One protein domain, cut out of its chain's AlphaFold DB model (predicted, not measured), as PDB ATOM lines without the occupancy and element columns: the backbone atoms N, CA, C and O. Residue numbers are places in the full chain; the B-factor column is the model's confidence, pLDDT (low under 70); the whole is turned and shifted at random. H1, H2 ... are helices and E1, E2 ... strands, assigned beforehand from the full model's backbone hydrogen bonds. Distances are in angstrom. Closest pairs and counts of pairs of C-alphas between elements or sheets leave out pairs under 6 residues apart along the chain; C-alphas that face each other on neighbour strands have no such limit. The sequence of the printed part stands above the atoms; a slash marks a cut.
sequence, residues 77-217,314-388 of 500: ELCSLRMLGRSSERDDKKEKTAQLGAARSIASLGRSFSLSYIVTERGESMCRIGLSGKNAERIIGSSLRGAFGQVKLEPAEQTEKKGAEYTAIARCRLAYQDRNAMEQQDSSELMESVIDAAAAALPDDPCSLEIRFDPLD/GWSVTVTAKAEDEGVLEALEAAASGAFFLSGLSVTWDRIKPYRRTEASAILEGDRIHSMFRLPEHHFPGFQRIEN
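Overview. This is residues 77 to 217 and 314 to 388 of the 500 residues of the protein "DUF87 domain-containing protein" of Clostridium sp. AM58-1XD (UniProt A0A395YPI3). A twisted, branched sheet of ten strands makes the body, with one pair of helices, H1 and H2, at its E1 end, H2 packed over E1 and H1 beside the strands, and another pair, H4 and H5, packed on one face farther along. Short H3 lies off the sheet, farthest of the elements from the mean of the C-alphas. The 216 printed residues hold five named helices and ten named strands, in the order E1 H1 E2 E3 H2 E4 E5 H3 H4 E6 E7 H5 E8 E9 E10. The sheet is mixed, the class mixed helices and strands; the whole is compact, radius of gyration of the C-alphas 16.4 A, and rounded, spanning 43 by 41 by 34 A.

Along the chain. E1, residues 77 to 86, begins at C-alpha (29.583, -42.531, 30.461), bends by 60 degrees at residue 82 and measures 25.3 A. H1, 92 to 107, is 22.5 A long. E2, 113 to 119, E3, 125 to 132, H2, 136 to 148, and E4, 151 to 156, follow. Then come E5, 166 to 174, 26.1 A, H3, 179 to 184, H4, 194 to 201, and E6, 207 to 215, 26.4 A. E7, 314 to 323, measures 29.7 A, and H5, 326 to 342, 24.5 A. E8, 345 to 351, E9, 362 to 365, and E10, 384 to 387, follow; C-alpha 387 is at (15.542, -37.516, 53.972).

Arrangement. E3 and E10 lie on one side of E1, E4 on the other; E10 is parallel to E1 (N 86 to O 386, 2.8 A), while E3 (N 81 to O 127, 2.8 A) and E4 (N 80 to O 154, 2.8 A) are antiparallel to it. The hairpin E2 and E3 has N 126 to O 118 at 2.8 A. The remaining neighbours are antiparallel: E2 and E6 (N 211 to O 115, 2.8 A), E6 and E7 (N 208 to O 322, 2.8 A), E7 and E5 (N 168 to O 321, 2.9 A), E7 and E9 (N 315 to O 364, 2.9 A), E5 and E8 (N 171 to O 348, 2.8 A). H2, height 7.1 A over the sheet, lies over E1, only just not over E3. H1, at the sheet's level, touches H2 (C-alphas 98 and 147, 4.5 A), a shallow tilt of 26 degrees, opposite ways. H4 lies over E2, only just not over E6, at a height of 9.4 A. H5, on the same face, touches H4 (C-alphas 194 and 339, 5.2 A), a steep tilt of 46 degrees, opposite ways. In H1, H3, H4 and H5 every O i to N i+4 pair is within hydrogen-bond range; in H2, 8 of 9.

Size, cuts and confidence. The C-alphas of Arg 90 and Tyr 355, the two farthest apart, are 48.2 A apart. Residues 218 to 313 are cut out; C-alphas 217 and 314 are 8.6 A apart. The link E9 to E10 is long. Mean pLDDT of the printed part is 83.3; residues 89 to 90, 158 to 164, 174 to 190 and 352 to 360 are under 70.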
ATOM      1  N   GLU A  77      28.976 -42.886  29.182       90.94
ATOM      2  CA  GLU A  77      29.583 -42.531  30.461       90.94
ATOM      3  C   GLU A  77      28.649 -43.064  31.562       90.94
ATOM      4  O   GLU A  77      27.480 -42.675  31.647       90.94
ATOM      5  N   LEU A  78      29.150 -44.003  32.368       91.44
ATOM      6  CA  LEU A  78      28.394 -44.644  33.443       91.44
ATOM      7  C   LEU A  78      28.598 -43.894  34.762       91.44
ATOM      8  O   LEU A  78      29.694 -43.427  35.075       91.44
ATOM      9  N   CYS A  79      27.541 -43.795  35.561       94.25
ATOM     10  CA  CYS A  79      27.580 -43.190  36.890       94.25
ATOM     11  C   CYS A  79      26.923 -44.120  37.910       94.25
ATOM     12  O   CYS A  79      25.744 -44.449  37.776       94.25
ATOM     13  N   SER A  80      27.657 -44.508  38.950       95.19
ATOM     14  CA  SER A  80      27.106 -45.212  40.110       95.19
ATOM     15  C   SER A  80      26.269 -44.245  40.939       95.19
ATOM     16  O   SER A  80      26.778 -43.238  41.441       95.19
ATOM     17  N   LEU A  81      24.983 -44.550  41.103       96.69
ATOM     18  CA  LEU A  81      24.093 -43.834  42.004       96.69
ATOM     19  C   LEU A  81      24.283 -44.393  43.413       96.69
ATOM     20  O   LEU A  81      23.915 -45.528  43.696       96.69
ATOM     21  N   ARG A  82      24.885 -43.586  44.293       96.00
ATOM     22  CA  ARG A  82      25.173 -43.961  45.688       96.00
ATOM     23  C   ARG A  82      24.152 -43.426  46.675       96.00
ATOM     24  O   ARG A  82      23.964 -44.013  47.734       96.00
ATOM     25  N   MET A  83      23.535 -42.291  46.357       96.06
ATOM     26  CA  MET A  83      22.610 -41.615  47.257       96.06
ATOM     27  C   MET A  83      21.520 -40.889  46.479       96.06
ATOM     28  O   MET A  83      21.834 -40.157  45.534       96.06
ATOM     29  N   LEU A  84      20.276 -41.032  46.931       95.56
ATOM     30  CA  LEU A  84      19.119 -40.299  46.425       95.56
ATOM     31  C   LEU A  84      18.313 -39.717  47.590       95.56
ATOM     32  O   LEU A  84      18.025 -40.405  48.571       95.56
ATOM     33  N   GLY A  85      17.966 -38.441  47.506       93.25
ATOM     34  CA  GLY A  85      17.134 -37.785  48.500       93.25
ATOM     35  C   GLY A  85      15.665 -38.195  48.362       93.25
ATOM     36  O   GLY A  85      15.176 -38.436  47.263       93.25
ATOM     37  N   ARG A  86      14.947 -38.242  49.483       88.94
ATOM     38  CA  ARG A  86      13.502 -38.497  49.563       88.94
ATOM     39  C   ARG A  86      12.786 -37.383  50.315       88.94
ATOM     40  O   ARG A  86      13.399 -36.683  51.129       88.94
ATOM     41  N   SER A  87      11.494 -37.196  50.061       79.88
ATOM     42  CA  SER A  87      10.633 -36.456  50.994       79.88
ATOM     43  C   SER A  87      10.459 -37.232  52.306       79.88
ATOM     44  O   SER A  87      10.763 -38.421  52.386       79.88
ATOM     45  N   SER A  88       9.979 -36.553  53.350       72.69
ATOM     46  CA  SER A  88       9.581 -37.210  54.596       72.69
ATOM     47  C   SER A  88       8.491 -38.266  54.349       72.69
ATOM     48  O   SER A  88       7.720 -38.162  53.395       72.69
ATOM     49  N   GLU A  89       8.419 -39.272  55.227       58.88
ATOM     50  CA  GLU A  89       7.700 -40.560  55.078       58.88
ATOM     51  C   GLU A  89       6.158 -40.511  54.971       58.88
ATOM     52  O   GLU A  89       5.484 -41.478  55.307       58.88
ATOM     53  N   ARG A  90       5.561 -39.384  54.572       57.47
ATOM     54  CA  ARG A  90       4.099 -39.218  54.445       57.47
ATOM     55  C   ARG A  90       3.679 -38.511  53.154       57.47
ATOM     56  O   ARG A  90       2.628 -37.873  53.128       57.47
ATOM     57  N   ASP A  91       4.523 -38.531  52.125       73.62
ATOM     58  CA  ASP A  91       4.296 -37.777  50.888       73.62
ATOM     59  C   ASP A  91       4.638 -38.590  49.632       73.62
ATOM     60  O   ASP A  91       5.428 -38.184  48.777       73.62
ATOM     61  N   ASP A  92       4.003 -39.756  49.510       76.44
ATOM     62  CA  ASP A  92       4.140 -40.669  48.365       76.44
ATOM     63  C   ASP A  92       3.795 -39.972  47.039       76.44
ATOM     64  O   ASP A  92       4.333 -40.291  45.980       76.44
ATOM     65  N   LYS A  93       2.938 -38.943  47.088       82.06
ATOM     66  CA  LYS A  93       2.616 -38.102  45.934       82.06
ATOM     67  C   LYS A  93       3.823 -37.291  45.453       82.06
ATOM     68  O   LYS A  93       4.012 -37.175  44.237       82.06
ATOM     69  N   LYS A  94       4.651 -36.745  46.353       84.94
ATOM     70  CA  LYS A  94       5.931 -36.124  45.969       84.94
ATOM     71  C   LYS A  94       6.903 -37.146  45.402       84.94
ATOM     72  O   LYS A  94       7.514 -36.841  44.384       84.94
ATOM     73  N   GLU A  95       6.999 -38.341  45.981       86.75
ATOM     74  CA  GLU A  95       7.890 -39.391  45.471       86.75
ATOM     75  C   GLU A  95       7.508 -39.810  44.040       86.75
ATOM     76  O   GLU A  95       8.333 -39.723  43.130       86.75
ATOM     77  N   LYS A  96       6.227 -40.124  43.794       86.12
ATOM     78  CA  LYS A  96       5.686 -40.399  42.446       86.12
ATOM     79  C   LYS A  96       5.971 -39.252  41.464       86.12
ATOM     80  O   LYS A  96       6.341 -39.488  40.313       86.12
ATOM     81  N   THR A  97       5.838 -38.002  41.917       88.88
ATOM     82  CA  THR A  97       6.141 -36.808  41.104       88.88
ATOM     83  C   THR A  97       7.639 -36.686  40.799       88.88
ATOM     84  O   THR A  97       8.001 -36.316  39.682       88.88
ATOM     85  N   ALA A  98       8.513 -37.021  41.752       91.12
ATOM     86  CA  ALA A  98       9.962 -37.009  41.580       91.12
ATOM     87  C   ALA A  98      10.427 -38.093  40.594       91.12
ATOM     88  O   ALA A  98      11.172 -37.779  39.665       91.12
ATOM     89  N   GLN A  99       9.917 -39.323  40.716       92.12
ATOM     90  CA  GLN A  99      10.171 -40.421  39.772       92.12
ATOM     91  C   GLN A  99       9.789 -40.026  38.337       92.12
ATOM     92  O   GLN A  99      10.632 -40.040  37.435       92.12
ATOM     93  N   LEU A 100       8.548 -39.564  38.128       89.94
ATOM     94  CA  LEU A 100       8.071 -39.105  36.819       89.94
ATOM     95  C   LEU A 100       8.889 -37.914  36.286       89.94
ATOM     96  O   LEU A 100       9.219 -37.863  35.098       89.94
ATOM     97  N   GLY A 101       9.222 -36.959  37.156       91.19
ATOM     98  CA  GLY A 101      10.014 -35.778  36.822       91.19
ATOM     99  C   GLY A 101      11.437 -36.123  36.387       91.19
ATOM    100  O   GLY A 101      11.912 -35.591  35.382       91.19
ATOM    101  N   ALA A 102      12.103 -37.045  37.082       93.69
ATOM    102  CA  ALA A 102      13.440 -37.517  36.736       93.69
ATOM    103  C   ALA A 102      13.450 -38.314  35.426       93.69
ATOM    104  O   ALA A 102      14.260 -38.009  34.546       93.69
ATOM    105  N   ALA A 103      12.515 -39.257  35.262       92.38
ATOM    106  CA  ALA A 103      12.361 -40.042  34.039       92.38
ATOM    107  C   ALA A 103      12.165 -39.133  32.812       92.38
ATOM    108  O   ALA A 103      12.912 -39.222  31.838       92.38
ATOM    109  N   ARG A 104      11.239 -38.165  32.893       91.06
ATOM    110  CA  ARG A 104      11.005 -37.175  31.822       91.06
ATOM    111  C   ARG A 104      12.184 -36.222  31.608       91.06
ATOM    112  O   ARG A 104      12.455 -35.837  30.472       91.06
ATOM    113  N   SER A 105      12.905 -35.845  32.664       92.88
ATOM    114  CA  SER A 105      14.082 -34.968  32.551       92.88
ATOM    115  C   SER A 105      15.252 -35.648  31.844       92.88
ATOM    116  O   SER A 105      15.975 -34.984  31.111       92.88
ATOM    117  N   ILE A 106      15.442 -36.955  32.040       92.94
ATOM    118  CA  ILE A 106      16.469 -37.733  31.335       92.94
ATOM    119  C   ILE A 106      16.016 -38.028  29.898       92.94
ATOM    120  O   ILE A 106      16.783 -37.795  28.967       92.94
ATOM    121  N   ALA A 107      14.754 -38.418  29.695       91.44
ATOM    122  CA  ALA A 107      14.186 -38.642  28.364       91.44
ATOM    123  C   ALA A 107      14.276 -37.397  27.461       91.44
ATOM    124  O   ALA A 107      14.666 -37.491  26.297       91.44
ATOM    125  N   SER A 108      13.976 -36.204  27.990       91.50
ATOM    126  CA  SER A 108      13.969 -34.959  27.201       91.50
ATOM    127  C   SER A 108      15.331 -34.566  26.610       91.50
ATOM    128  O   SER A 108      15.392 -33.703  25.736       91.50
ATOM    129  N   LEU A 109      16.419 -35.230  27.022       90.88
ATOM    130  CA  LEU A 109      17.752 -35.070  26.437       90.88
ATOM    131  C   LEU A 109      17.868 -35.641  25.014       90.88
ATOM    132  O   LEU A 109      18.823 -35.293  24.322       90.88
ATOM    133  N   GLY A 110      16.963 -36.539  24.595       89.12
ATOM    134  CA  GLY A 110      17.002 -37.177  23.270       89.12
ATOM    135  C   GLY A 110      18.269 -38.005  23.007       89.12
ATOM    136  O   GLY A 110      18.674 -38.164  21.860       89.12
ATOM    137  N   ARG A 111      18.923 -38.487  24.071       91.12
ATOM    138  CA  ARG A 111      20.147 -39.307  24.053       91.12
ATOM    139  C   ARG A 111      19.821 -40.702  24.564       91.12
ATOM    140  O   ARG A 111      18.956 -40.831  25.427       91.12
ATOM    141  N   SER A 112      20.541 -41.717  24.094       91.88
ATOM    142  CA  SER A 112      20.429 -43.053  24.678       91.88
ATOM    143  C   SER A 112      20.883 -43.033  26.134       91.88
ATOM    144  O   SER A 112      21.891 -42.402  26.471       91.88
ATOM    145  N   PHE A 113      20.169 -43.739  27.000       94.12
ATOM    146  CA  PHE A 113      20.495 -43.851  28.418       94.12
ATOM    147  C   PHE A 113      20.165 -45.251  28.938       94.12
ATOM    148  O   PHE A 113      19.455 -46.018  28.285       94.12
ATOM    149  N   SER A 114      20.689 -45.609  30.105       94.06
ATOM    150  CA  SER A 114      20.368 -46.883  30.752       94.06
ATOM    151  C   SER A 114      20.206 -46.739  32.257       94.06
ATOM    152  O   SER A 114      20.719 -45.801  32.872       94.06
ATOM    153  N   LEU A 115      19.473 -47.681  32.840       96.12
ATOM    154  CA  LEU A 115      19.375 -47.919  34.273       96.12
ATOM    155  C   LEU A 115      19.747 -49.379  34.515       96.12
ATOM    156  O   LEU A 115      19.195 -50.262  33.859       96.12
ATOM    157  N   SER A 116      20.673 -49.642  35.433       94.56
ATOM    158  CA  SER A 116      21.114 -51.011  35.698       94.56
ATOM    159  C   SER A 116      21.350 -51.298  37.172       94.56
ATOM    160  O   SER A 116      21.977 -50.492  37.867       94.56
ATOM    161  N   TYR A 117      20.947 -52.491  37.597       95.38
ATOM    162  CA  TYR A 117      21.389 -53.125  38.832       95.38
ATOM    163  C   TYR A 117      22.557 -54.060  38.520       95.38
ATOM    164  O   TYR A 117      22.515 -54.790  37.527       95.38
ATOM    165  N   ILE A 118      23.620 -54.008  39.320       93.00
ATOM    166  CA  ILE A 118      24.814 -54.842  39.149       93.00
ATOM    167  C   ILE A 118      25.309 -55.281  40.520       93.00
ATOM    168  O   ILE A 118      25.526 -54.434  41.387       93.00
ATOM    169  N   VAL A 119      25.588 -56.573  40.659       92.88
ATOM    170  CA  VAL A 119      26.345 -57.153  41.769       92.88
ATOM    171  C   VAL A 119      27.651 -57.700  41.205       92.88
ATOM    172  O   VAL A 119      27.656 -58.421  40.208       92.88
ATOM    173  N   THR A 120      28.784 -57.310  41.786       89.75
ATOM    174  CA  THR A 120      30.101 -57.807  41.342       89.75
ATOM    175  C   THR A 120      30.406 -59.201  41.896       89.75
ATOM    176  O   THR A 120      29.806 -59.616  42.880       89.75
ATOM    177  N   GLU A 121      31.445 -59.862  41.369       86.12
ATOM    178  CA  GLU A 121      32.060 -61.079  41.949       86.12
ATOM    179  C   GLU A 121      32.391 -60.973  43.457       86.12
ATOM    180  O   GLU A 121      32.621 -61.979  44.121       86.12
ATOM    181  N   ARG A 122      32.454 -59.753  44.018       85.94
ATOM    182  CA  ARG A 122      32.730 -59.487  45.441       85.94
ATOM    183  C   ARG A 122      31.470 -59.280  46.293       85.94
ATOM    184  O   ARG A 122      31.606 -58.891  47.450       85.94
ATOM    185  N   GLY A 123      30.274 -59.448  45.728       84.25
ATOM    186  CA  GLY A 123      29.001 -59.098  46.373       84.25
ATOM    187  C   GLY A 123      28.724 -57.587  46.434       84.25
ATOM    188  O   GLY A 123      27.790 -57.143  47.094       84.25
ATOM    189  N   GLU A 124      29.526 -56.744  45.768       89.44
ATOM    190  CA  GLU A 124      29.281 -55.293  45.782       89.44
ATOM    191  C   GLU A 124      28.101 -54.930  44.864       89.44
ATOM    192  O   GLU A 124      28.273 -54.805  43.648       89.44
ATOM    193  N   SER A 125      26.924 -54.736  45.463       92.25
ATOM    194  CA  SER A 125      25.716 -54.189  44.830       92.25
ATOM    195  C   SER A 125      25.861 -52.712  44.415       92.25
ATOM    196  O   SER A 125      26.437 -51.878  45.124       92.25
ATOM    197  N   MET A 126      25.304 -52.360  43.251       92.81
ATOM    198  CA  MET A 126      25.305 -51.012  42.671       92.81
ATOM    199  C   MET A 126      24.059 -50.753  41.813       92.81
ATOM    200  O   MET A 126      23.738 -51.535  40.923       92.81
ATOM    201  N   CYS A 127      23.452 -49.572  41.966       95.56
ATOM    202  CA  CYS A 127      22.657 -48.958  40.899       95.56
ATOM    203  C   CYS A 127      23.577 -48.093  40.028       95.56
ATOM    204  O   CYS A 127      24.322 -47.260  40.553       95.56
ATOM    205  N   ARG A 128      23.499 -48.226  38.702       94.50
ATOM    206  CA  ARG A 128      24.164 -47.320  37.750       94.50
ATOM    207  C   ARG A 128      23.161 -46.707  36.782       94.50
ATOM    208  O   ARG A 128      22.148 -47.318  36.452       94.50
ATOM    209  N   ILE A 129      23.477 -45.501  36.323       95.81
ATOM    210  CA  ILE A 129      22.777 -44.809  35.242       95.81
ATOM    211  C   ILE A 129      23.811 -44.486  34.162       95.81
ATOM    212  O   ILE A 129      24.842 -43.878  34.462       95.81
ATOM    213  N   GLY A 130      23.550 -44.905  32.927       93.75
ATOM    214  CA  GLY A 130      24.358 -44.575  31.753       93.75
ATOM    215  C   GLY A 130      23.714 -43.474  30.917       93.75
ATOM    216  O   GLY A 130      22.490 -43.382  30.854       93.75
ATOM    217  N   LEU A 131      24.520 -42.645  30.252       93.94
ATOM    218  CA  LEU A 131      24.056 -41.680  29.247       93.94
ATOM    219  C   LEU A 131      25.078 -41.621  28.103       93.94
ATOM    220  O   LEU A 131      26.273 -41.470  28.358       93.94
ATOM    221  N   SER A 132      24.635 -41.738  26.846       91.69
ATOM    222  CA  SER A 132      25.549 -41.736  25.695       91.69
ATOM    223  C   SER A 132      26.155 -40.352  25.468       91.69
ATOM    224  O   SER A 132      25.461 -39.336  25.570       91.69
ATOM    225  N   GLY A 133      27.462 -40.277  25.205       86.38
ATOM    226  CA  GLY A 133      28.193 -39.015  25.049       86.38
ATOM    227  C   GLY A 133      28.560 -38.310  26.367       86.38
ATOM    228  O   GLY A 133      28.293 -38.791  27.462       86.38
ATOM    229  N   LYS A 134      29.180 -37.126  26.261       86.56
ATOM    230  CA  LYS A 134      29.968 -36.536  27.362       86.56
ATOM    231  C   LYS A 134      29.170 -35.891  28.505       86.56
ATOM    232  O   LYS A 134      28.055 -35.390  28.303       86.56
ATOM    233  N   ASN A 135      29.835 -35.768  29.656       89.62
ATOM    234  CA  ASN A 135      29.403 -35.113  30.900       89.62
ATOM    235  C   ASN A 135      28.177 -35.757  31.579       89.62
ATOM    236  O   ASN A 135      27.360 -35.038  32.169       89.62
ATOM    237  N   ALA A 136      28.033 -37.082  31.515       90.81
ATOM    238  CA  ALA A 136      26.882 -37.799  32.064       90.81
ATOM    239  C   ALA A 136      26.646 -37.494  33.550       90.81
ATOM    240  O   ALA A 136      25.545 -37.083  33.907       90.81
ATOM    241  N   GLU A 137      27.678 -37.563  34.396       93.12
ATOM    242  CA  GLU A 137      27.573 -37.306  35.845       93.12
ATOM    243  C   GLU A 137      26.958 -35.928  36.153       93.12
ATOM    244  O   GLU A 137      26.048 -35.782  36.979       93.12
ATOM    245  N   ARG A 138      27.402 -34.893  35.427       92.31
ATOM    246  CA  ARG A 138      26.885 -33.530  35.583       92.31
ATOM    247  C   ARG A 138      25.430 -33.428  35.136       92.31
ATOM    248  O   ARG A 138      24.669 -32.708  35.787       92.31
ATOM    249  N   ILE A 139      25.065 -34.087  34.038       94.25
ATOM    250  CA  ILE A 139      23.734 -34.011  33.429       94.25
ATOM    251  C   ILE A 139      22.737 -34.829  34.252       94.25
ATOM    252  O   ILE A 139      21.834 -34.230  34.835       94.25
ATOM    253  N   ILE A 140      22.973 -36.136  34.412       94.94
ATOM    254  CA  ILE A 140      22.170 -37.047  35.244       94.94
ATOM    255  C   ILE A 140      22.007 -36.442  36.636       94.94
ATOM    256  O   ILE A 140      20.889 -36.200  37.082       94.94
ATOM    257  N   GLY A 141      23.108 -36.087  37.303       94.50
ATOM    258  CA  GLY A 141      23.043 -35.572  38.667       94.50
ATOM    259  C   GLY A 141      22.257 -34.269  38.788       94.50
ATOM    260  O   GLY A 141      21.713 -33.988  39.849       94.50
ATOM    261  N   SER A 142      22.199 -33.439  37.743       91.75
ATOM    262  CA  SER A 142      21.415 -32.197  37.782       91.75
ATOM    263  C   SER A 142      19.934 -32.451  37.505       91.75
ATOM    264  O   SER A 142      19.107 -31.871  38.206       91.75
ATOM    265  N   SER A 143      19.607 -33.374  36.594       92.69
ATOM    266  CA  SER A 143      18.240 -33.875  36.396       92.69
ATOM    267  C   SER A 143      17.685 -34.502  37.679       92.69
ATOM    268  O   SER A 143      16.584 -34.164  38.108       92.69
ATOM    269  N   LEU A 144      18.475 -35.346  38.353       95.12
ATOM    270  CA  LEU A 144      18.057 -36.002  39.593       95.12
ATOM    271  C   LEU A 144      17.933 -35.026  40.769       95.12
ATOM    272  O   LEU A 144      16.941 -35.093  41.487       95.12
ATOM    273  N   ARG A 145      18.868 -34.077  40.957       92.50
ATOM    274  CA  ARG A 145      18.776 -33.087  42.056       92.50
ATOM    275  C   ARG A 145      17.542 -32.186  41.960       92.50
ATOM    276  O   ARG A 145      17.092 -31.684  42.987       92.50
ATOM    277  N   GLY A 146      17.013 -31.965  40.753       88.06
ATOM    278  CA  GLY A 146      15.775 -31.208  40.544       88.06
ATOM    279  C   GLY A 146      14.523 -31.935  41.047       88.06
ATOM    280  O   GLY A 146      13.593 -31.282  41.509       88.06
ATOM    281  N   ALA A 147      14.520 -33.269  40.994       91.50
ATOM    282  CA  ALA A 147      13.413 -34.113  41.443       91.50
ATOM    283  C   ALA A 147      13.565 -34.573  42.906       91.50
ATOM    284  O   ALA A 147      12.625 -34.484  43.689       91.50
ATOM    285  N   PHE A 148      14.762 -35.031  43.275       93.19
ATOM    286  CA  PHE A 148      15.037 -35.762  44.514       93.19
ATOM    287  C   PHE A 148      15.839 -34.975  45.553       93.19
ATOM    288  O   PHE A 148      16.152 -35.507  46.610       93.19
ATOM    289  N   GLY A 149      16.192 -33.712  45.307       92.38
ATOM    290  CA  GLY A 149      16.972 -32.935  46.270       92.38
ATOM    291  C   GLY A 149      18.432 -33.394  46.329       92.38
ATOM    292  O   GLY A 149      19.174 -33.165  45.378       92.38
ATOM    293  N   GLN A 150      18.877 -33.995  47.434       92.81
ATOM    294  CA  GLN A 150      20.241 -34.519  47.603       92.81
ATOM    295  C   GLN A 150      20.524 -35.684  46.634       92.81
ATOM    296  O   GLN A 150      19.704 -36.580  46.472       92.81
ATOM    297  N   VAL A 151      21.689 -35.691  45.972       94.94
ATOM    298  CA  VAL A 151      22.101 -36.783  45.063       94.94
ATOM    299  C   VAL A 151      23.616 -36.942  45.083       94.94
ATOM    300  O   VAL A 151      24.329 -35.967  44.816       94.94
ATOM    301  N   LYS A 152      24.100 -38.174  45.284       94.94
ATOM    302  CA  LYS A 152      25.513 -38.543  45.104       94.94
ATOM    303  C   LYS A 152      25.659 -39.518  43.935       94.94
ATOM    304  O   LYS A 152      25.149 -40.639  43.985       94.94
ATOM    305  N   LEU A 153      26.385 -39.073  42.913       94.88
ATOM    306  CA  LEU A 153      26.878 -39.894  41.810       94.88
ATOM    307  C   LEU A 153      28.396 -40.034  41.937       94.88
ATOM    308  O   LEU A 153      29.061 -39.125  42.432       94.88
ATOM    309  N   GLU A 154      28.922 -41.149  41.456       93.19
ATOM    310  CA  GLU A 154      30.354 -41.400  41.284       93.19
ATOM    311  C   GLU A 154      30.578 -41.912  39.853       93.19
ATOM    312  O   GLU A 154      29.792 -42.753  39.404       93.19
ATOM    313  N   PRO A 155      31.604 -41.443  39.115       90.81
ATOM    314  CA  PRO A 155      31.970 -42.037  37.832       90.81
ATOM    315  C   PRO A 155      32.195 -43.544  37.984       90.81
ATOM    316  O   PRO A 155      32.893 -43.980  38.899       90.81
ATOM    317  N   ALA A 156      31.592 -44.333  37.100       85.56
ATOM    318  CA  ALA A 156      31.751 -45.779  37.077       85.56
ATOM    319  C   ALA A 156      32.558 -46.187  35.845       85.56
ATOM    320  O   ALA A 156      32.254 -45.777  34.724       85.56
ATOM    321  N   GLU A 157      33.571 -47.024  36.047       77.25
ATOM    322  CA  GLU A 157      34.252 -47.684  34.938       77.25
ATOM    323  C   GLU A 157      33.296 -48.672  34.252       77.25
ATOM    324  O   GLU A 157      32.407 -49.254  34.888       77.25
ATOM    325  N   GLN A 158      33.489 -48.892  32.947       65.81
ATOM    326  CA  GLN A 158      32.920 -50.070  32.302       65.81
ATOM    327  C   GLN A 158      33.586 -51.293  32.940       65.81
ATOM    328  O   GLN A 158      34.748 -51.582  32.672       65.81
ATOM    329  N   THR A 159      32.858 -51.999  33.805       58.16
ATOM    330  CA  THR A 159      33.295 -53.291  34.345       58.16
ATOM    331  C   THR A 159      33.551 -54.236  33.175       58.16
ATOM    332  O   THR A 159      32.611 -54.575  32.452       58.16
ATOM    333  N   GLU A 160      34.821 -54.598  32.960       44.66
ATOM    334  CA  GLU A 160      35.236 -55.425  31.827       44.66
ATOM    335  C   GLU A 160      34.431 -56.727  31.778       44.66
ATOM    336  O   GLU A 160      34.252 -57.410  32.785       44.66
ATOM    337  N   LYS A 161      33.978 -57.098  30.576       47.69
ATOM    338  CA  LYS A 161      33.312 -58.380  30.337       47.69
ATOM    339  C   LYS A 161      34.301 -59.538  30.496       47.69
ATOM    340  O   LYS A 161      34.890 -59.996  29.516       47.69
ATOM    341  N   LYS A 162      34.394 -60.075  31.705       40.00
ATOM    342  CA  LYS A 162      34.652 -61.500  31.931       40.00
ATOM    343  C   LYS A 162      33.396 -62.139  32.521       40.00
ATOM    344  O   LYS A 162      32.629 -61.476  33.204       40.00
ATOM    345  N   GLY A 163      33.181 -63.413  32.215       50.19
ATOM    346  CA  GLY A 163      32.443 -64.304  33.115       50.19
ATOM    347  C   GLY A 163      30.952 -64.539  32.884       50.19
ATOM    348  O   GLY A 163      30.518 -65.637  33.186       50.19
ATOM    349  N   ALA A 164      30.167 -63.620  32.302       60.09
ATOM    350  CA  ALA A 164      28.724 -63.862  32.122       60.09
ATOM    351  C   ALA A 164      28.427 -65.032  31.150       60.09
ATOM    352  O   ALA A 164      28.307 -64.823  29.939       60.09
ATOM    353  N   GLU A 165      28.323 -66.251  31.686       72.12
ATOM    354  CA  GLU A 165      28.041 -67.488  30.950       72.12
ATOM    355  C   GLU A 165      26.605 -67.490  30.419       72.12
ATOM    356  O   GLU A 165      26.369 -67.816  29.251       72.12
ATOM    357  N   TYR A 166      25.661 -67.017  31.237       82.81
ATOM    358  CA  TYR A 166      24.251 -66.948  30.892       82.81
ATOM    359  C   TYR A 166      23.828 -65.505  30.594       82.81
ATOM    360  O   TYR A 166      24.182 -64.545  31.281       82.81
ATOM    361  N   THR A 167      23.064 -65.329  29.515       85.81
ATOM    362  CA  THR A 167      22.495 -64.040  29.106       85.81
ATOM    363  C   THR A 167      21.102 -64.257  28.539       85.81
ATOM    364  O   THR A 167      20.888 -65.125  27.685       85.81
ATOM    365  N   ALA A 168      20.167 -63.422  28.973       85.12
ATOM    366  CA  ALA A 168      18.809 -63.395  28.467       85.12
ATOM    367  C   ALA A 168      18.350 -61.967  28.189       85.12
ATOM    368  O   ALA A 168      18.812 -61.009  28.817       85.12
ATOM    369  N   ILE A 169      17.449 -61.823  27.219       85.06
ATOM    370  CA  ILE A 169      16.837 -60.537  26.882       85.06
ATOM    371  C   ILE A 169      15.325 -60.681  26.906       85.06
ATOM    372  O   ILE A 169      14.762 -61.639  26.377       85.06
ATOM    373  N   ALA A 170      14.685 -59.717  27.554       84.00
ATOM    374  CA  ALA A 170      13.264 -59.737  27.840       84.00
ATOM    375  C   ALA A 170      12.488 -59.051  26.712       84.00
ATOM    376  O   ALA A 170      12.540 -57.827  26.598       84.00
ATOM    377  N   ARG A 171      11.740 -59.803  25.895       79.19
ATOM    378  CA  ARG A 171      10.678 -59.244  25.044       79.19
ATOM    379  C   ARG A 171       9.571 -58.713  25.948       79.19
ATOM    380  O   ARG A 171       8.893 -59.501  26.612       79.19
ATOM    381  N   CYS A 172       9.377 -57.399  25.954       76.88
ATOM    382  CA  CYS A 172       8.343 -56.743  26.744       76.88
ATOM    383  C   CYS A 172       7.183 -56.316  25.833       76.88
ATOM    384  O   CYS A 172       7.371 -55.827  24.718       76.88
ATOM    385  N   ARG A 173       5.958 -56.491  26.314       71.56
ATOM    386  CA  ARG A 173       4.715 -56.089  25.651       71.56
ATOM    387  C   ARG A 173       3.879 -55.299  26.645       71.56
ATOM    388  O   ARG A 173       3.888 -55.601  27.834       71.56
ATOM    389  N   LEU A 174       3.119 -54.317  26.172       66.31
ATOM    390  CA  LEU A 174       2.071 -53.719  26.997       66.31
ATOM    391  C   LEU A 174       1.038 -54.807  27.316       66.31
ATOM    392  O   LEU A 174       0.565 -55.480  26.401       66.31
ATOM    393  N   ALA A 175       0.714 -55.008  28.593       59.19
ATOM    394  CA  ALA A 175      -0.337 -55.944  28.970       59.19
ATOM    395  C   ALA A 175      -1.688 -55.414  28.457       59.19
ATOM    396  O   ALA A 175      -2.017 -54.247  28.678       59.19
ATOM    397  N   TYR A 176      -2.474 -56.262  27.788       47.47
ATOM    398  CA  TYR A 176      -3.783 -55.907  27.217       47.47
ATOM    399  C   TYR A 176      -4.887 -55.853  28.292       47.47
ATOM    400  O   TYR A 176      -5.985 -56.380  28.129       47.47
ATOM    401  N   GLN A 177      -4.597 -55.218  29.428       47.12
ATOM    402  CA  GLN A 177      -5.637 -54.823  30.369       47.12
ATOM    403  C   GLN A 177      -6.401 -53.644  29.769       47.12
ATOM    404  O   GLN A 177      -5.795 -52.722  29.218       47.12
ATOM    405  N   ASP A 178      -7.728 -53.724  29.840       40.88
ATOM    406  CA  ASP A 178      -8.655 -52.750  29.271       40.88
ATOM    407  C   ASP A 178      -8.206 -51.332  29.661       40.88
ATOM    408  O   ASP A 178      -8.120 -51.009  30.848       40.88
ATOM    409  N   ARG A 179      -7.847 -50.495  28.675       47.56
ATOM    410  CA  ARG A 179      -7.230 -49.176  28.935       47.56
ATOM    411  C   ARG A 179      -8.126 -48.307  29.831       47.56
ATOM    412  O   ARG A 179      -7.610 -47.532  30.630       47.56
ATOM    413  N   ASN A 180      -9.441 -48.522  29.769       38.97
ATOM    414  CA  ASN A 180     -10.437 -47.877  30.622       38.97
ATOM    415  C   ASN A 180     -10.286 -48.238  32.115       38.97
ATOM    416  O   ASN A 180     -10.589 -47.416  32.977       38.97
ATOM    417  N   ALA A 181      -9.810 -49.443  32.445       39.50
ATOM    418  CA  ALA A 181      -9.595 -49.881  33.824       39.50
ATOM    419  C   ALA A 181      -8.351 -49.228  34.451       39.50
ATOM    420  O   ALA A 181      -8.401 -48.827  35.612       39.50
ATOM    421  N   MET A 182      -7.271 -49.038  33.680       39.06
ATOM    422  CA  MET A 182      -6.094 -48.271  34.130       39.06
ATOM    423  C   MET A 182      -6.372 -46.768  34.290       39.06
ATOM    424  O   MET A 182      -5.680 -46.113  35.061       39.06
ATOM    425  N   GLU A 183      -7.372 -46.210  33.600       41.19
ATOM    426  CA  GLU A 183      -7.832 -44.832  33.842       41.19
ATOM    427  C   GLU A 183      -8.745 -44.705  35.081       41.19
ATOM    428  O   GLU A 183      -8.924 -43.599  35.593       41.19
ATOM    429  N   GLN A 184      -9.323 -45.812  35.570       38.22
ATOM    430  CA  GLN A 184     -10.270 -45.824  36.697       38.22
ATOM    431  C   GLN A 184      -9.682 -46.350  38.016       38.22
ATOM    432  O   GLN A 184     -10.128 -45.931  39.085       38.22
ATOM    433  N   GLN A 185      -8.686 -47.238  37.977       42.66
ATOM    434  CA  GLN A 185      -7.847 -47.543  39.138       42.66
ATOM    435  C   GLN A 185      -6.723 -46.511  39.259       42.66
ATOM    436  O   GLN A 185      -6.171 -46.071  38.256       42.66
ATOM    437  N   ASP A 186      -6.321 -46.175  40.489       45.41
ATOM    438  CA  ASP A 186      -5.118 -45.370  40.734       45.41
ATOM    439  C   ASP A 186      -3.864 -46.235  40.503       45.41
ATOM    440  O   ASP A 186      -3.128 -46.608  41.418       45.41
ATOM    441  N   SER A 187      -3.620 -46.590  39.237       47.62
ATOM    442  CA  SER A 187      -2.535 -47.472  38.783       47.62
ATOM    443  C   SER A 187      -1.135 -46.923  39.099       47.62
ATOM    444  O   SER A 187      -0.128 -47.583  38.849       47.62
ATOM    445  N   SER A 188      -1.054 -45.717  39.668       51.03
ATOM    446  CA  SER A 188       0.164 -45.148  40.230       51.03
ATOM    447  C   SER A 188       0.580 -45.778  41.567       51.03
ATOM    448  O   SER A 188       1.731 -45.602  41.963       51.03
ATOM    449  N   GLU A 189      -0.322 -46.462  42.280       54.16
ATOM    450  CA  GLU A 189      -0.061 -47.085  43.592       54.16
ATOM    451  C   GLU A 189       0.656 -48.438  43.529       54.16
ATOM    452  O   GLU A 189       1.269 -48.823  44.518       54.16
ATOM    453  N   LEU A 190       0.615 -49.138  42.391       64.62
ATOM    454  CA  LEU A 190       1.161 -50.497  42.271       64.62
ATOM    455  C   LEU A 190       2.561 -50.566  41.641       64.62
ATOM    456  O   LEU A 190       3.210 -51.596  41.756       64.62
ATOM    457  N   MET A 191       3.039 -49.501  40.988       76.31
ATOM    458  CA  MET A 191       4.325 -49.513  40.278       76.31
ATOM    459  C   MET A 191       5.532 -49.663  41.219       76.31
ATOM    460  O   MET A 191       5.810 -48.767  42.016       76.31
ATOM    461  N   GLU A 192       6.312 -50.725  41.020       84.81
ATOM    462  CA  GLU A 192       7.539 -51.025  41.765       84.81
ATOM    463  C   GLU A 192       8.808 -50.666  40.969       84.81
ATOM    464  O   GLU A 192       8.855 -50.752  39.739       84.81
ATOM    465  N   SER A 193       9.874 -50.273  41.672       92.75
ATOM    466  CA  SER A 193      11.206 -50.145  41.080       92.75
ATOM    467  C   SER A 193      11.803 -51.525  40.797       92.75
ATOM    468  O   SER A 193      12.153 -52.271  41.705       92.75
ATOM    469  N   VAL A 194      12.017 -51.827  39.518       94.50
ATOM    470  CA  VAL A 194      12.720 -53.036  39.051       94.50
ATOM    471  C   VAL A 194      14.118 -53.215  39.672       94.50
ATOM    472  O   VAL A 194      14.600 -54.337  39.798       94.50
ATOM    473  N   ILE A 195      14.763 -52.119  40.093       96.19
ATOM    474  CA  ILE A 195      16.057 -52.150  40.784       96.19
ATOM    475  C   ILE A 195      15.891 -52.575  42.246       96.19
ATOM    476  O   ILE A 195      16.725 -53.327  42.739       96.19
ATOM    477  N   ASP A 196      14.819 -52.148  42.921       95.56
ATOM    478  CA  ASP A 196      14.528 -52.597  44.288       95.56
ATOM    479  C   ASP A 196      14.103 -54.073  44.291       95.56
ATOM    480  O   ASP A 196      14.607 -54.838  45.110       95.56
ATOM    481  N   ALA A 197      13.278 -54.501  43.328       95.62
ATOM    482  CA  ALA A 197      12.896 -55.905  43.160       95.62
ATOM    483  C   ALA A 197      14.117 -56.814  42.919       95.62
ATOM    484  O   ALA A 197      14.259 -57.854  43.562       95.62
ATOM    485  N   ALA A 198      15.040 -56.403  42.039       95.44
ATOM    486  CA  ALA A 198      16.280 -57.138  41.792       95.44
ATOM    487  C   ALA A 198      17.206 -57.159  43.025       95.44
ATOM    488  O   ALA A 198      17.716 -58.219  43.382       95.44
ATOM    489  N   ALA A 199      17.375 -56.023  43.711       94.94
ATOM    490  CA  ALA A 199      18.223 -55.920  44.901       94.94
ATOM    491  C   ALA A 199      17.657 -56.644  46.134       94.94
ATOM    492  O   ALA A 199      18.420 -57.073  46.999       94.94
ATOM    493  N   ALA A 200      16.334 -56.795  46.224       94.19
ATOM    494  CA  ALA A 200      15.677 -57.600  47.249       94.19
ATOM    495  C   ALA A 200      15.794 -59.109  46.972       94.19
ATOM    496  O   ALA A 200      15.864 -59.894  47.917       94.19
ATOM    497  N   ALA A 201      15.816 -59.513  45.697       93.69
ATOM    498  CA  ALA A 201      15.925 -60.912  45.293       93.69
ATOM    499  C   ALA A 201      17.364 -61.453  45.359       93.69
ATOM    500  O   ALA A 201      17.559 -62.588  45.789       93.69
ATOM    501  N   LEU A 202      18.354 -60.662  44.926       91.38
ATOM    502  CA  LEU A 202      19.743 -61.097  44.715       91.38
ATOM    503  C   LEU A 202      20.749 -60.046  45.229       91.38
ATOM    504  O   LEU A 202      21.428 -59.412  44.423       91.38
ATOM    505  N   PRO A 203      20.851 -59.818  46.553       84.94
ATOM    506  CA  PRO A 203      21.682 -58.746  47.114       84.94
ATOM    507  C   PRO A 203      23.198 -58.970  46.955       84.94
ATOM    508  O   PRO A 203      23.943 -57.992  46.836       84.94
ATOM    509  N   ASP A 204      23.634 -60.236  46.966       86.50
ATOM    510  CA  ASP A 204      25.045 -60.648  47.041       86.50
ATOM    511  C   ASP A 204      25.498 -61.531  45.853       86.50
ATOM    512  O   ASP A 204      26.700 -61.691  45.635       86.50
ATOM    513  N   ASP A 205      24.566 -62.077  45.060       91.00
ATOM    514  CA  ASP A 205      24.856 -62.995  43.950       91.00
ATOM    515  C   ASP A 205      25.316 -62.252  42.675       91.00
ATOM    516  O   ASP A 205      24.581 -61.389  42.180       91.00
ATOM    517  N   PRO A 206      26.491 -62.580  42.087       92.44
ATOM    518  CA  PRO A 206      27.038 -61.875  40.925       92.44
ATOM    519  C   PRO A 206      26.114 -61.902  39.698       92.44
ATOM    520  O   PRO A 206      25.965 -62.911  39.004       92.44
ATOM    521  N   CYS A 207      25.510 -60.753  39.397       92.81
ATOM    522  CA  CYS A 207      24.545 -60.608  38.315       92.81
ATOM    523  C   CYS A 207      24.496 -59.174  37.765       92.81
ATOM    524  O   CYS A 207      25.024 -58.223  38.347       92.81
ATOM    525  N   SER A 208      23.847 -58.996  36.613       92.75
ATOM    526  CA  SER A 208      23.507 -57.669  36.095       92.75
ATOM    527  C   SER A 208      22.161 -57.666  35.380       92.75
ATOM    528  O   SER A 208      21.913 -58.503  34.510       92.75
ATOM    529  N   LEU A 209      21.331 -56.679  35.705       94.12
ATOM    530  CA  LEU A 209      20.106 -56.336  34.992       94.12
ATOM    531  C   LEU A 209      20.267 -54.930  34.422       94.12
ATOM    532  O   LEU A 209      20.458 -53.978  35.174       94.12
ATOM    533  N   GLU A 210      20.188 -54.790  33.105       92.88
ATOM    534  CA  GLU A 210      20.300 -53.511  32.403       92.88
ATOM    535  C   GLU A 210      19.035 -53.246  31.589       92.88
ATOM    536  O   GLU A 210      18.657 -54.049  30.735       92.88
ATOM    537  N   ILE A 211      18.413 -52.092  31.820       93.50
ATOM    538  CA  ILE A 211      17.356 -51.543  30.974       93.50
ATOM    539  C   ILE A 211      17.961 -50.391  30.189       93.50
ATOM    540  O   ILE A 211      18.337 -49.361  30.756       93.50
ATOM    541  N   ARG A 212      18.055 -50.569  28.876       91.62
ATOM    542  CA  ARG A 212      18.570 -49.567  27.950       91.62
ATOM    543  C   ARG A 212      17.428 -48.937  27.162       91.62
ATOM    544  O   ARG A 212      16.548 -49.640  26.673       91.62
ATOM    545  N   PHE A 213      17.488 -47.619  27.024       92.00
ATOM    546  CA  PHE A 213      16.550 -46.785  26.287       92.00
ATOM    547  C   PHE A 213      17.316 -46.079  25.165       92.00
ATOM    548  O   PHE A 213      18.211 -45.273  25.431       92.00
ATOM    549  N   ASP A 214      16.965 -46.356  23.914       89.88
ATOM    550  CA  ASP A 214      17.489 -45.671  22.731       89.88
ATOM    551  C   ASP A 214      16.343 -44.888  22.055       89.88
ATOM    552  O   ASP A 214      15.256 -45.444  21.862       89.88
ATOM    553  N   PRO A 215      16.524 -43.601  21.707       90.75
ATOM    554  CA  PRO A 215      15.466 -42.803  21.091       90.75
ATOM    555  C   PRO A 215      15.161 -43.309  19.674       90.75
ATOM    556  O   PRO A 215      16.071 -43.620  18.902       90.75
ATOM    557  N   LEU A 216      13.879 -43.380  19.308       88.94
ATOM    558  CA  LEU A 216      13.464 -43.788  17.963       88.94
ATOM    559  C   LEU A 216      13.753 -42.690  16.931       88.94
ATOM    560  O   LEU A 216      13.415 -41.524  17.140       88.94
ATOM    561  N   ASP A 217      14.316 -43.069  15.777       86.44
ATOM    562  CA  ASP A 217      14.414 -42.166  14.624       86.44
ATOM    563  C   ASP A 217      13.002 -41.864  14.101       86.44
ATOM    564  O   ASP A 217      12.266 -42.766  13.691       86.44
ATOM    565  N   GLY A 314       9.424 -41.351  21.297       89.25
ATOM    566  CA  GLY A 314       9.356 -42.776  21.603       89.25
ATOM    567  C   GLY A 314      10.728 -43.410  21.717       89.25
ATOM    568  O   GLY A 314      11.726 -42.869  21.236       89.25
ATOM    569  N   TRP A 315      10.748 -44.556  22.382       90.06
ATOM    570  CA  TRP A 315      11.957 -45.225  22.832       90.06
ATOM    571  C   TRP A 315      11.926 -46.689  22.427       90.06
ATOM    572  O   TRP A 315      10.973 -47.406  22.725       90.06
ATOM    573  N   SER A 316      12.994 -47.121  21.774       88.25
ATOM    574  CA  SER A 316      13.395 -48.518  21.708       88.25
ATOM    575  C   SER A 316      13.910 -48.903  23.091       88.25
ATOM    576  O   SER A 316      14.846 -48.271  23.586       88.25
ATOM    577  N   VAL A 317      13.322 -49.922  23.712       88.25
ATOM    578  CA  VAL A 317      13.773 -50.431  25.012       88.25
ATOM    579  C   VAL A 317      14.319 -51.840  24.850       88.25
ATOM    580  O   VAL A 317      13.712 -52.666  24.168       88.25
ATOM    581  N   THR A 318      15.452 -52.110  25.496       87.56
ATOM    582  CA  THR A 318      16.055 -53.443  25.582       87.56
ATOM    583  C   THR A 318      16.370 -53.754  27.039       87.56
ATOM    584  O   THR A 318      17.149 -53.041  27.672       87.56
ATOM    585  N   VAL A 319      15.791 -54.834  27.564       90.50
ATOM    586  CA  VAL A 319      16.077 -55.348  28.914       90.50
ATOM    587  C   VAL A 319      17.001 -56.557  28.803       90.50
ATOM    588  O   VAL A 319      16.645 -57.531  28.148       90.50
ATOM    589  N   THR A 320      18.170 -56.512  29.440       89.81
ATOM    590  CA  THR A 320      19.162 -57.600  29.431       89.81
ATOM    591  C   THR A 320      19.478 -58.054  30.849       89.81
ATOM    592  O   THR A 320      19.932 -57.246  31.655       89.81
ATOM    593  N   ALA A 321      19.322 -59.348  31.122       91.25
ATOM    594  CA  ALA A 321      19.759 -59.998  32.353       91.25
ATOM    595  C   ALA A 321      20.979 -60.894  32.072       91.25
ATOM    596  O   ALA A 321      21.071 -61.517  31.009       91.25
ATOM    597  N   LYS A 322      21.940 -60.930  33.000       90.44
ATOM    598  CA  LYS A 322      23.146 -61.773  32.926       90.44
ATOM    599  C   LYS A 322      23.550 -62.264  34.312       90.44
ATOM    600  O   LYS A 322      23.504 -61.477  35.257       90.44
ATOM    601  N   ALA A 323      24.028 -63.499  34.393       90.50
ATOM    602  CA  ALA A 323      24.623 -64.090  35.589       90.50
ATOM    603  C   ALA A 323      25.649 -65.170  35.195       90.50
ATOM    604  O   ALA A 323      25.718 -65.574  34.028       90.50
ATOM    605  N   GLU A 324      26.449 -65.623  36.160       87.31
ATOM    606  CA  GLU A 324      27.313 -66.804  35.996       87.31
ATOM    607  C   GLU A 324      26.556 -68.117  36.253       87.31
ATOM    608  O   GLU A 324      26.874 -69.129  35.640       87.31
ATOM    609  N   ASP A 325      25.522 -68.090  37.100       89.25
ATOM    610  CA  ASP A 325      24.668 -69.238  37.420       89.25
ATOM    611  C   ASP A 325      23.271 -69.102  36.783       89.25
ATOM    612  O   ASP A 325      22.695 -68.010  36.723       89.25
ATOM    613  N   GLU A 326      22.712 -70.216  36.306       90.06
ATOM    614  CA  GLU A 326      21.405 -70.236  35.635       90.06
ATOM    615  C   GLU A 326      20.238 -69.994  36.607       90.06
ATOM    616  O   GLU A 326      19.284 -69.307  36.245       90.06
ATOM    617  N   GLY A 327      20.332 -70.464  37.854       92.38
ATOM    618  CA  GLY A 327      19.330 -70.209  38.893       92.38
ATOM    619  C   GLY A 327      19.328 -68.750  39.358       92.38
ATOM    620  O   GLY A 327      18.260 -68.166  39.549       92.38
ATOM    621  N   VAL A 328      20.506 -68.124  39.458       93.69
ATOM    622  CA  VAL A 328      20.639 -66.670  39.682       93.69
ATOM    623  C   VAL A 328      20.021 -65.886  38.521       93.69
ATOM    624  O   VAL A 328      19.316 -64.902  38.754       93.69
ATOM    625  N   LEU A 329      20.211 -66.326  37.269       92.31
ATOM    626  CA  LEU A 329      19.544 -65.700  36.125       92.31
ATOM    627  C   LEU A 329      18.015 -65.834  36.220       92.31
ATOM    628  O   LEU A 329      17.323 -64.826  36.110       92.31
ATOM    629  N   GLU A 330      17.485 -67.031  36.478       93.75
ATOM    630  CA  GLU A 330      16.036 -67.265  36.606       93.75
ATOM    631  C   GLU A 330      15.401 -66.457  37.750       93.75
ATOM    632  O   GLU A 330      14.311 -65.902  37.588       93.75
ATOM    633  N   ALA A 331      16.091 -66.323  38.886       95.94
ATOM    634  CA  ALA A 331      15.645 -65.490  40.002       95.94
ATOM    635  C   ALA A 331      15.584 -63.997  39.621       95.94
ATOM    636  O   ALA A 331      14.600 -63.316  39.931       95.94
ATOM    637  N   LEU A 332      16.594 -63.498  38.899       94.81
ATOM    638  CA  LEU A 332      16.641 -62.118  38.407       94.81
ATOM    639  C   LEU A 332      15.524 -61.837  37.391       94.81
ATOM    640  O   LEU A 332      14.886 -60.783  37.429       94.81
ATOM    641  N   GLU A 333      15.268 -62.794  36.499       94.06
ATOM    642  CA  GLU A 333      14.189 -62.739  35.512       94.06
ATOM    643  C   GLU A 333      12.814 -62.727  36.178       94.06
ATOM    644  O   GLU A 333      11.966 -61.912  35.804       94.06
ATOM    645  N   ALA A 334      12.589 -63.575  37.184       94.19
ATOM    646  CA  ALA A 334      11.342 -63.612  37.942       94.19
ATOM    647  C   ALA A 334      11.083 -62.289  38.685       94.19
ATOM    648  O   ALA A 334       9.994 -61.722  38.557       94.19
ATOM    649  N   ALA A 335      12.089 -61.760  39.391       95.25
ATOM    650  CA  ALA A 335      11.994 -60.487  40.108       95.25
ATOM    651  C   ALA A 335      11.687 -59.315  39.159       95.25
ATOM    652  O   ALA A 335      10.745 -58.550  39.382       95.25
ATOM    653  N   ALA A 336      12.424 -59.214  38.049       94.19
ATOM    654  CA  ALA A 336      12.201 -58.174  37.051       94.19
ATOM    655  C   ALA A 336      10.817 -58.292  36.388       94.19
ATOM    656  O   ALA A 336      10.129 -57.286  36.212       94.19
ATOM    657  N   SER A 337      10.371 -59.512  36.067       91.81
ATOM    658  CA  SER A 337       9.047 -59.759  35.474       91.81
ATOM    659  C   SER A 337       7.907 -59.321  36.395       91.81
ATOM    660  O   SER A 337       6.929 -58.755  35.909       91.81
ATOM    661  N   GLY A 338       8.044 -59.518  37.711       89.56
ATOM    662  CA  GLY A 338       7.082 -59.035  38.707       89.56
ATOM    663  C   GLY A 338       6.939 -57.508  38.701       89.56
ATOM    664  O   GLY A 338       5.833 -56.993  38.520       89.56
ATOM    665  N   ALA A 339       8.056 -56.782  38.798       91.50
ATOM    666  CA  ALA A 339       8.057 -55.315  38.782       91.50
ATOM    667  C   ALA A 339       7.532 -54.726  37.454       91.50
ATOM    668  O   ALA A 339       6.818 -53.715  37.441       91.50
ATOM    669  N   PHE A 340       7.830 -55.374  36.322       88.62
ATOM    670  CA  PHE A 340       7.274 -54.993  35.022       88.62
ATOM    671  C   PHE A 340       5.766 -55.265  34.931       88.62
ATOM    672  O   PHE A 340       5.031 -54.392  34.464       88.62
ATOM    673  N   PHE A 341       5.279 -56.403  35.434       86.12
ATOM    674  CA  PHE A 341       3.847 -56.718  35.470       86.12
ATOM    675  C   PHE A 341       3.055 -55.677  36.272       86.12
ATOM    676  O   PHE A 341       2.057 -55.148  35.781       86.12
ATOM    677  N   LEU A 342       3.561 -55.296  37.449       84.44
ATOM    678  CA  LEU A 342       3.016 -54.207  38.270       84.44
ATOM    679  C   LEU A 342       3.024 -52.836  37.566       84.44
ATOM    680  O   LEU A 342       2.229 -51.958  37.896       84.44
ATOM    681  N   SER A 343       3.885 -52.666  36.563       82.00
ATOM    682  CA  SER A 343       3.972 -51.475  35.708       82.00
ATOM    683  C   SER A 343       3.165 -51.592  34.400       82.00
ATOM    684  O   SER A 343       3.300 -50.751  33.505       82.00
ATOM    685  N   GLY A 344       2.311 -52.616  34.272       78.69
ATOM    686  CA  GLY A 344       1.441 -52.845  33.112       78.69
ATOM    687  C   GLY A 344       2.141 -53.481  31.904       78.69
ATOM    688  O   GLY A 344       1.697 -53.295  30.766       78.69
ATOM    689  N   LEU A 345       3.245 -54.202  32.123       80.75
ATOM    690  CA  LEU A 345       4.053 -54.840  31.080       80.75
ATOM    691  C   LEU A 345       4.078 -56.364  31.255       80.75
ATOM    692  O   LEU A 345       4.482 -56.875  32.294       80.75
ATOM    693  N   SER A 346       3.711 -57.097  30.207       79.94
ATOM    694  CA  SER A 346       3.988 -58.531  30.101       79.94
ATOM    695  C   SER A 346       5.403 -58.737  29.561       79.94
ATOM    696  O   SER A 346       5.825 -58.025  28.646       79.94
ATOM    697  N   VAL A 347       6.151 -59.688  30.119       82.25
ATOM    698  CA  VAL A 347       7.557 -59.923  29.769       82.25
ATOM    699  C   VAL A 347       7.816 -61.411  29.559       82.25
ATOM    700  O   VAL A 347       7.367 -62.249  30.333       82.25
ATOM    701  N   THR A 348       8.557 -61.729  28.499       83.06
ATOM    702  CA  THR A 348       9.021 -63.085  28.170       83.06
ATOM    703  C   THR A 348      10.515 -63.042  27.881       83.06
ATOM    704  O   THR A 348      10.982 -62.091  27.258       83.06
ATOM    705  N   TRP A 349      11.270 -64.040  28.335       85.12
ATOM    706  CA  TRP A 349      12.731 -64.028  28.265       85.12
ATOM    707  C   TRP A 349      13.262 -64.999  27.213       85.12
ATOM    708  O   TRP A 349      12.919 -66.180  27.210       85.12
ATOM    709  N   ASP A 350      14.134 -64.510  26.334       83.81
ATOM    710  CA  ASP A 350      14.873 -65.335  25.381       83.81
ATOM    711  C   ASP A 350      16.319 -65.517  25.848       83.81
ATOM    712  O   ASP A 350      17.085 -64.552  25.935       83.81
ATOM    713  N   ARG A 351      16.724 -66.771  26.079       82.31
ATOM    714  CA  ARG A 351      18.131 -67.162  26.271       82.31
ATOM    715  C   ARG A 351      18.903 -66.898  24.970       82.31
ATOM    716  O   ARG A 351      18.552 -67.430  23.913       82.31
ATOM    717  N   ILE A 352      19.967 -66.097  25.021       67.81
ATOM    718  CA  ILE A 352      20.732 -65.685  23.832       67.81
ATOM    719  C   ILE A 352      22.180 -66.154  23.931       67.81
ATOM    720  O   ILE A 352      22.903 -65.825  24.865       67.81
ATOM    721  N   LYS A 353      22.642 -66.858  22.890       55.97
ATOM    722  CA  LYS A 353      24.074 -67.137  22.712       55.97
ATOM    723  C   LYS A 353      24.819 -65.813  22.470       55.97
ATOM    724  O   LYS A 353      24.376 -65.061  21.596       55.97
ATOM    725  N   PRO A 354      25.968 -65.555  23.128       47.50
ATOM    726  CA  PRO A 354      26.559 -64.216  23.338       47.50
ATOM    727  C   PRO A 354      26.982 -63.398  22.096       47.50
ATOM    728  O   PRO A 354      27.546 -62.316  22.237       47.50
ATOM    729  N   TYR A 355      26.712 -63.884  20.881       42.16
ATOM    730  CA  TYR A 355      27.104 -63.272  19.607       42.16
ATOM    731  C   TYR A 355      25.931 -62.868  18.702       42.16
ATOM    732  O   TYR A 355      26.164 -62.293  17.637       42.16
ATOM    733  N   ARG A 356      24.671 -63.157  19.065       46.56
ATOM    734  CA  ARG A 356      23.522 -62.728  18.252       46.56
ATOM    735  C   ARG A 356      23.114 -61.309  18.660       46.56
ATOM    736  O   ARG A 356      22.711 -61.083  19.794       46.56
ATOM    737  N   ARG A 357      23.243 -60.359  17.725       48.00
ATOM    738  CA  ARG A 357      22.780 -58.970  17.877       48.00
ATOM    739  C   ARG A 357      21.290 -58.976  18.200       48.00
ATOM    740  O   ARG A 357      20.522 -59.572  17.451       48.00
ATOM    741  N   THR A 358      20.902 -58.312  19.278       51.62
ATOM    742  CA  THR A 358      19.497 -58.194  19.657       51.62
ATOM    743  C   THR A 358      18.865 -56.961  19.046       51.62
ATOM    744  O   THR A 358      19.413 -55.859  19.103       51.62
ATOM    745  N   GLU A 359      17.695 -57.173  18.461       57.22
ATOM    746  CA  GLU A 359      16.732 -56.120  18.172       57.22
ATOM    747  C   GLU A 359      16.255 -55.471  19.482       57.22
ATOM    748  O   GLU A 359      16.499 -55.987  20.581       57.22
ATOM    749  N   ALA A 360      15.575 -54.326  19.370       55.66
ATOM    750  CA  ALA A 360      14.820 -53.786  20.495       55.66
ATOM    751  C   ALA A 360      13.857 -54.855  21.031       55.66
ATOM    752  O   ALA A 360      13.405 -55.717  20.276       55.66
ATOM    753  N   SER A 361      13.534 -54.807  22.319       71.88
ATOM    754  CA  SER A 361      12.652 -55.792  22.947       71.88
ATOM    755  C   SER A 361      11.279 -55.226  23.324       71.88
ATOM    756  O   SER A 361      10.355 -56.002  23.562       71.88
ATOM    757  N   ALA A 362      11.125 -53.896  23.282       76.69
ATOM    758  CA  ALA A 362       9.855 -53.173  23.245       76.69
ATOM    759  C   ALA A 362       9.987 -51.793  22.573       76.69
ATOM    760  O   ALA A 362      11.085 -51.263  22.387       76.69
ATOM    761  N   ILE A 363       8.836 -51.188  22.269       83.06
ATOM    762  CA  ILE A 363       8.688 -49.761  21.963       83.06
ATOM    763  C   ILE A 363       7.838 -49.123  23.065       83.06
ATOM    764  O   ILE A 363       6.760 -49.631  23.376       83.06
ATOM    765  N   LEU A 364       8.301 -48.001  23.620       85.38
ATOM    766  CA  LEU A 364       7.548 -47.172  24.562       85.38
ATOM    767  C   LEU A 364       7.269 -45.775  24.001       85.38
ATOM    768  O   LEU A 364       8.116 -45.154  23.358       85.38
ATOM    769  N   GLU A 365       6.094 -45.258  24.338       86.56
ATOM    770  CA  GLU A 365       5.719 -43.850  24.194       86.56
ATOM    771  C   GLU A 365       6.460 -42.993  25.244       86.56
ATOM    772  O   GLU A 365       6.711 -43.438  26.369       86.56
ATOM    773  N   GLY A 366       6.860 -41.767  24.886       85.56
ATOM    774  CA  GLY A 366       7.754 -40.937  25.709       85.56
ATOM    775  C   GLY A 366       7.187 -40.512  27.070       85.56
ATOM    776  O   GLY A 366       7.942 -40.249  28.008       85.56
ATOM    777  N   ASP A 367       5.866 -40.484  27.220       82.75
ATOM    778  CA  ASP A 367       5.170 -40.232  28.482       82.75
ATOM    779  C   ASP A 367       5.114 -41.464  29.404       82.75
ATOM    780  O   ASP A 367       5.137 -41.301  30.632       82.75
ATOM    781  N   ARG A 368       5.129 -42.676  28.835       85.19
ATOM    782  CA  ARG A 368       5.136 -43.965  29.550       85.19
ATOM    783  C   ARG A 368       6.517 -44.432  30.007       85.19
ATOM    784  O   ARG A 368       6.595 -45.400  30.748       85.19
ATOM    785  N   ILE A 369       7.599 -43.733  29.662       87.56
ATOM    786  CA  ILE A 369       8.982 -44.142  29.986       87.56
ATOM    787  C   ILE A 369       9.237 -44.430  31.483       87.56
ATOM    788  O   ILE A 369      10.063 -45.270  31.837       87.56
ATOM    789  N   HIS A 370       8.473 -43.784  32.367       86.31
ATOM    790  CA  HIS A 370       8.506 -43.984  33.818       86.31
ATOM    791  C   HIS A 370       7.995 -45.364  34.289       86.31
ATOM    792  O   HIS A 370       8.175 -45.696  35.456       86.31
ATOM    793  N   SER A 371       7.382 -46.174  33.413       85.75
ATOM    794  CA  SER A 371       6.971 -47.556  33.716       85.75
ATOM    795  C   SER A 371       8.122 -48.568  33.620       85.75
ATOM    796  O   SER A 371       7.949 -49.726  33.980       85.75
ATOM    797  N   MET A 372       9.286 -48.159  33.102       89.50
ATOM    798  CA  MET A 372      10.514 -48.974  33.090       89.50
ATOM    799  C   MET A 372      11.727 -48.223  33.653       89.50
ATOM    800  O   MET A 372      12.682 -48.856  34.094       89.50
ATOM    801  N   PHE A 373      11.705 -46.885  33.675       93.00
ATOM    802  CA  PHE A 373      12.697 -46.071  34.375       93.00
ATOM    803  C   PHE A 373      12.126 -45.554  35.703       93.00
ATOM    804  O   PHE A 373      11.569 -44.455  35.770       93.00
ATOM    805  N   ARG A 374      12.292 -46.350  36.763       93.31
ATOM    806  CA  ARG A 374      12.088 -45.944  38.161       93.31
ATOM    807  C   ARG A 374      13.398 -46.098  38.911       93.31
ATOM    808  O   ARG A 374      14.045 -47.135  38.805       93.31
ATOM    809  N   LEU A 375      13.800 -45.072  39.649       95.69
ATOM    810  CA  LEU A 375      14.956 -45.169  40.531       95.69
ATOM    811  C   LEU A 375      14.579 -45.902  41.824       95.69
ATOM    812  O   LEU A 375      13.416 -45.847  42.216       95.69
ATOM    813  N   PRO A 376      15.549 -46.510  42.521       94.88
ATOM    814  CA  PRO A 376      15.353 -47.049  43.861       94.88
ATOM    815  C   PRO A 376      14.610 -46.123  44.832       94.88
ATOM    816  O   PRO A 376      14.971 -44.953  45.028       94.88
ATOM    817  N   GLU A 377      13.598 -46.684  45.477       92.00
ATOM    818  CA  GLU A 377      12.785 -46.085  46.533       92.00
ATOM    819  C   GLU A 377      13.226 -46.594  47.917       92.00
ATOM    820  O   GLU A 377      13.120 -45.858  48.910       92.00
ATOM    821  N   HIS A 378      13.822 -47.791  47.967       91.69
ATOM    822  CA  HIS A 378      14.342 -48.447  49.168       91.69
ATOM    823  C   HIS A 378      15.874 -48.349  49.301       91.69
ATOM    824  O   HIS A 378      16.575 -47.842  48.430       91.69
ATOM    825  N   HIS A 379      16.411 -48.772  50.449       93.62
ATOM    826  CA  HIS A 379      17.857 -48.889  50.671       93.62
ATOM    827  C   HIS A 379      18.312 -50.324  50.390       93.62
ATOM    828  O   HIS A 379      17.630 -51.261  50.795       93.62
ATOM    829  N   PHE A 380      19.503 -50.491  49.820       94.06
ATOM    830  CA  PHE A 380      20.167 -51.788  49.650       94.06
ATOM    831  C   PHE A 380      21.699 -51.600  49.682       94.06
ATOM    832  O   PHE A 380      22.168 -50.456  49.658       94.06
ATOM    833  N   PRO A 381      22.519 -52.665  49.784       90.75
ATOM    834  CA  PRO A 381      23.971 -52.517  49.868       90.75
ATOM    835  C   PRO A 381      24.538 -51.672  48.712       90.75
ATOM    836  O   PRO A 381      24.228 -51.884  47.546       90.75
ATOM    837  N   GLY A 382      25.342 -50.654  49.033       90.06
ATOM    838  CA  GLY A 382      25.921 -49.743  48.035       90.06
ATOM    839  C   GLY A 382      25.034 -48.578  47.562       90.06
ATOM    840  O   GLY A 382      25.545 -47.734  46.815       90.06
ATOM    841  N   PHE A 383      23.776 -48.474  48.021       95.56
ATOM    842  CA  PHE A 383      22.855 -47.362  47.736       95.56
ATOM    843  C   PHE A 383      22.078 -46.878  48.981       95.56
ATOM    844  O   PHE A 383      21.577 -47.664  49.782       95.56
ATOM    845  N   GLN A 384      21.936 -45.557  49.141       95.69
ATOM    846  CA  GLN A 384      21.281 -44.949  50.302       95.69
ATOM    847  C   GLN A 384      20.179 -43.953  49.921       95.69
ATOM    848  O   GLN A 384      20.403 -43.015  49.155       95.69
ATOM    849  N   ARG A 385      19.013 -44.066  50.562       93.50
ATOM    850  CA  ARG A 385      17.984 -43.017  50.548       93.50
ATOM    851  C   ARG A 385      18.204 -42.072  51.733       93.50
ATOM    852  O   ARG A 385      18.455 -42.527  52.847       93.50
ATOM    853  N   ILE A 386      18.148 -40.756  51.533       92.25
ATOM    854  CA  ILE A 386      18.318 -39.772  52.623       92.25
ATOM    855  C   ILE A 386      17.137 -38.809  52.652       92.25
ATOM    856  O   ILE A 386      16.704 -38.313  51.623       92.25
ATOM    857  N   GLU A 387      16.589 -38.531  53.834       90.06
ATOM    858  CA  GLU A 387      15.542 -37.516  53.972       90.06
ATOM    859  C   GLU A 387      16.104 -36.115  53.681       90.06
ATOM    860  O   GLU A 387      17.017 -35.647  54.366       90.06
ATOM    861  N   ASN A 388      15.523 -35.427  52.695       87.94
ATOM    862  CA  ASN A 388      15.905 -34.068  52.327       87.94
ATOM    863  C   ASN A 388      15.601 -33.081  53.461       87.94
ATOM    864  O   ASN A 388      14.458 -32.660  53.659       87.94
TER     865      ASN A 388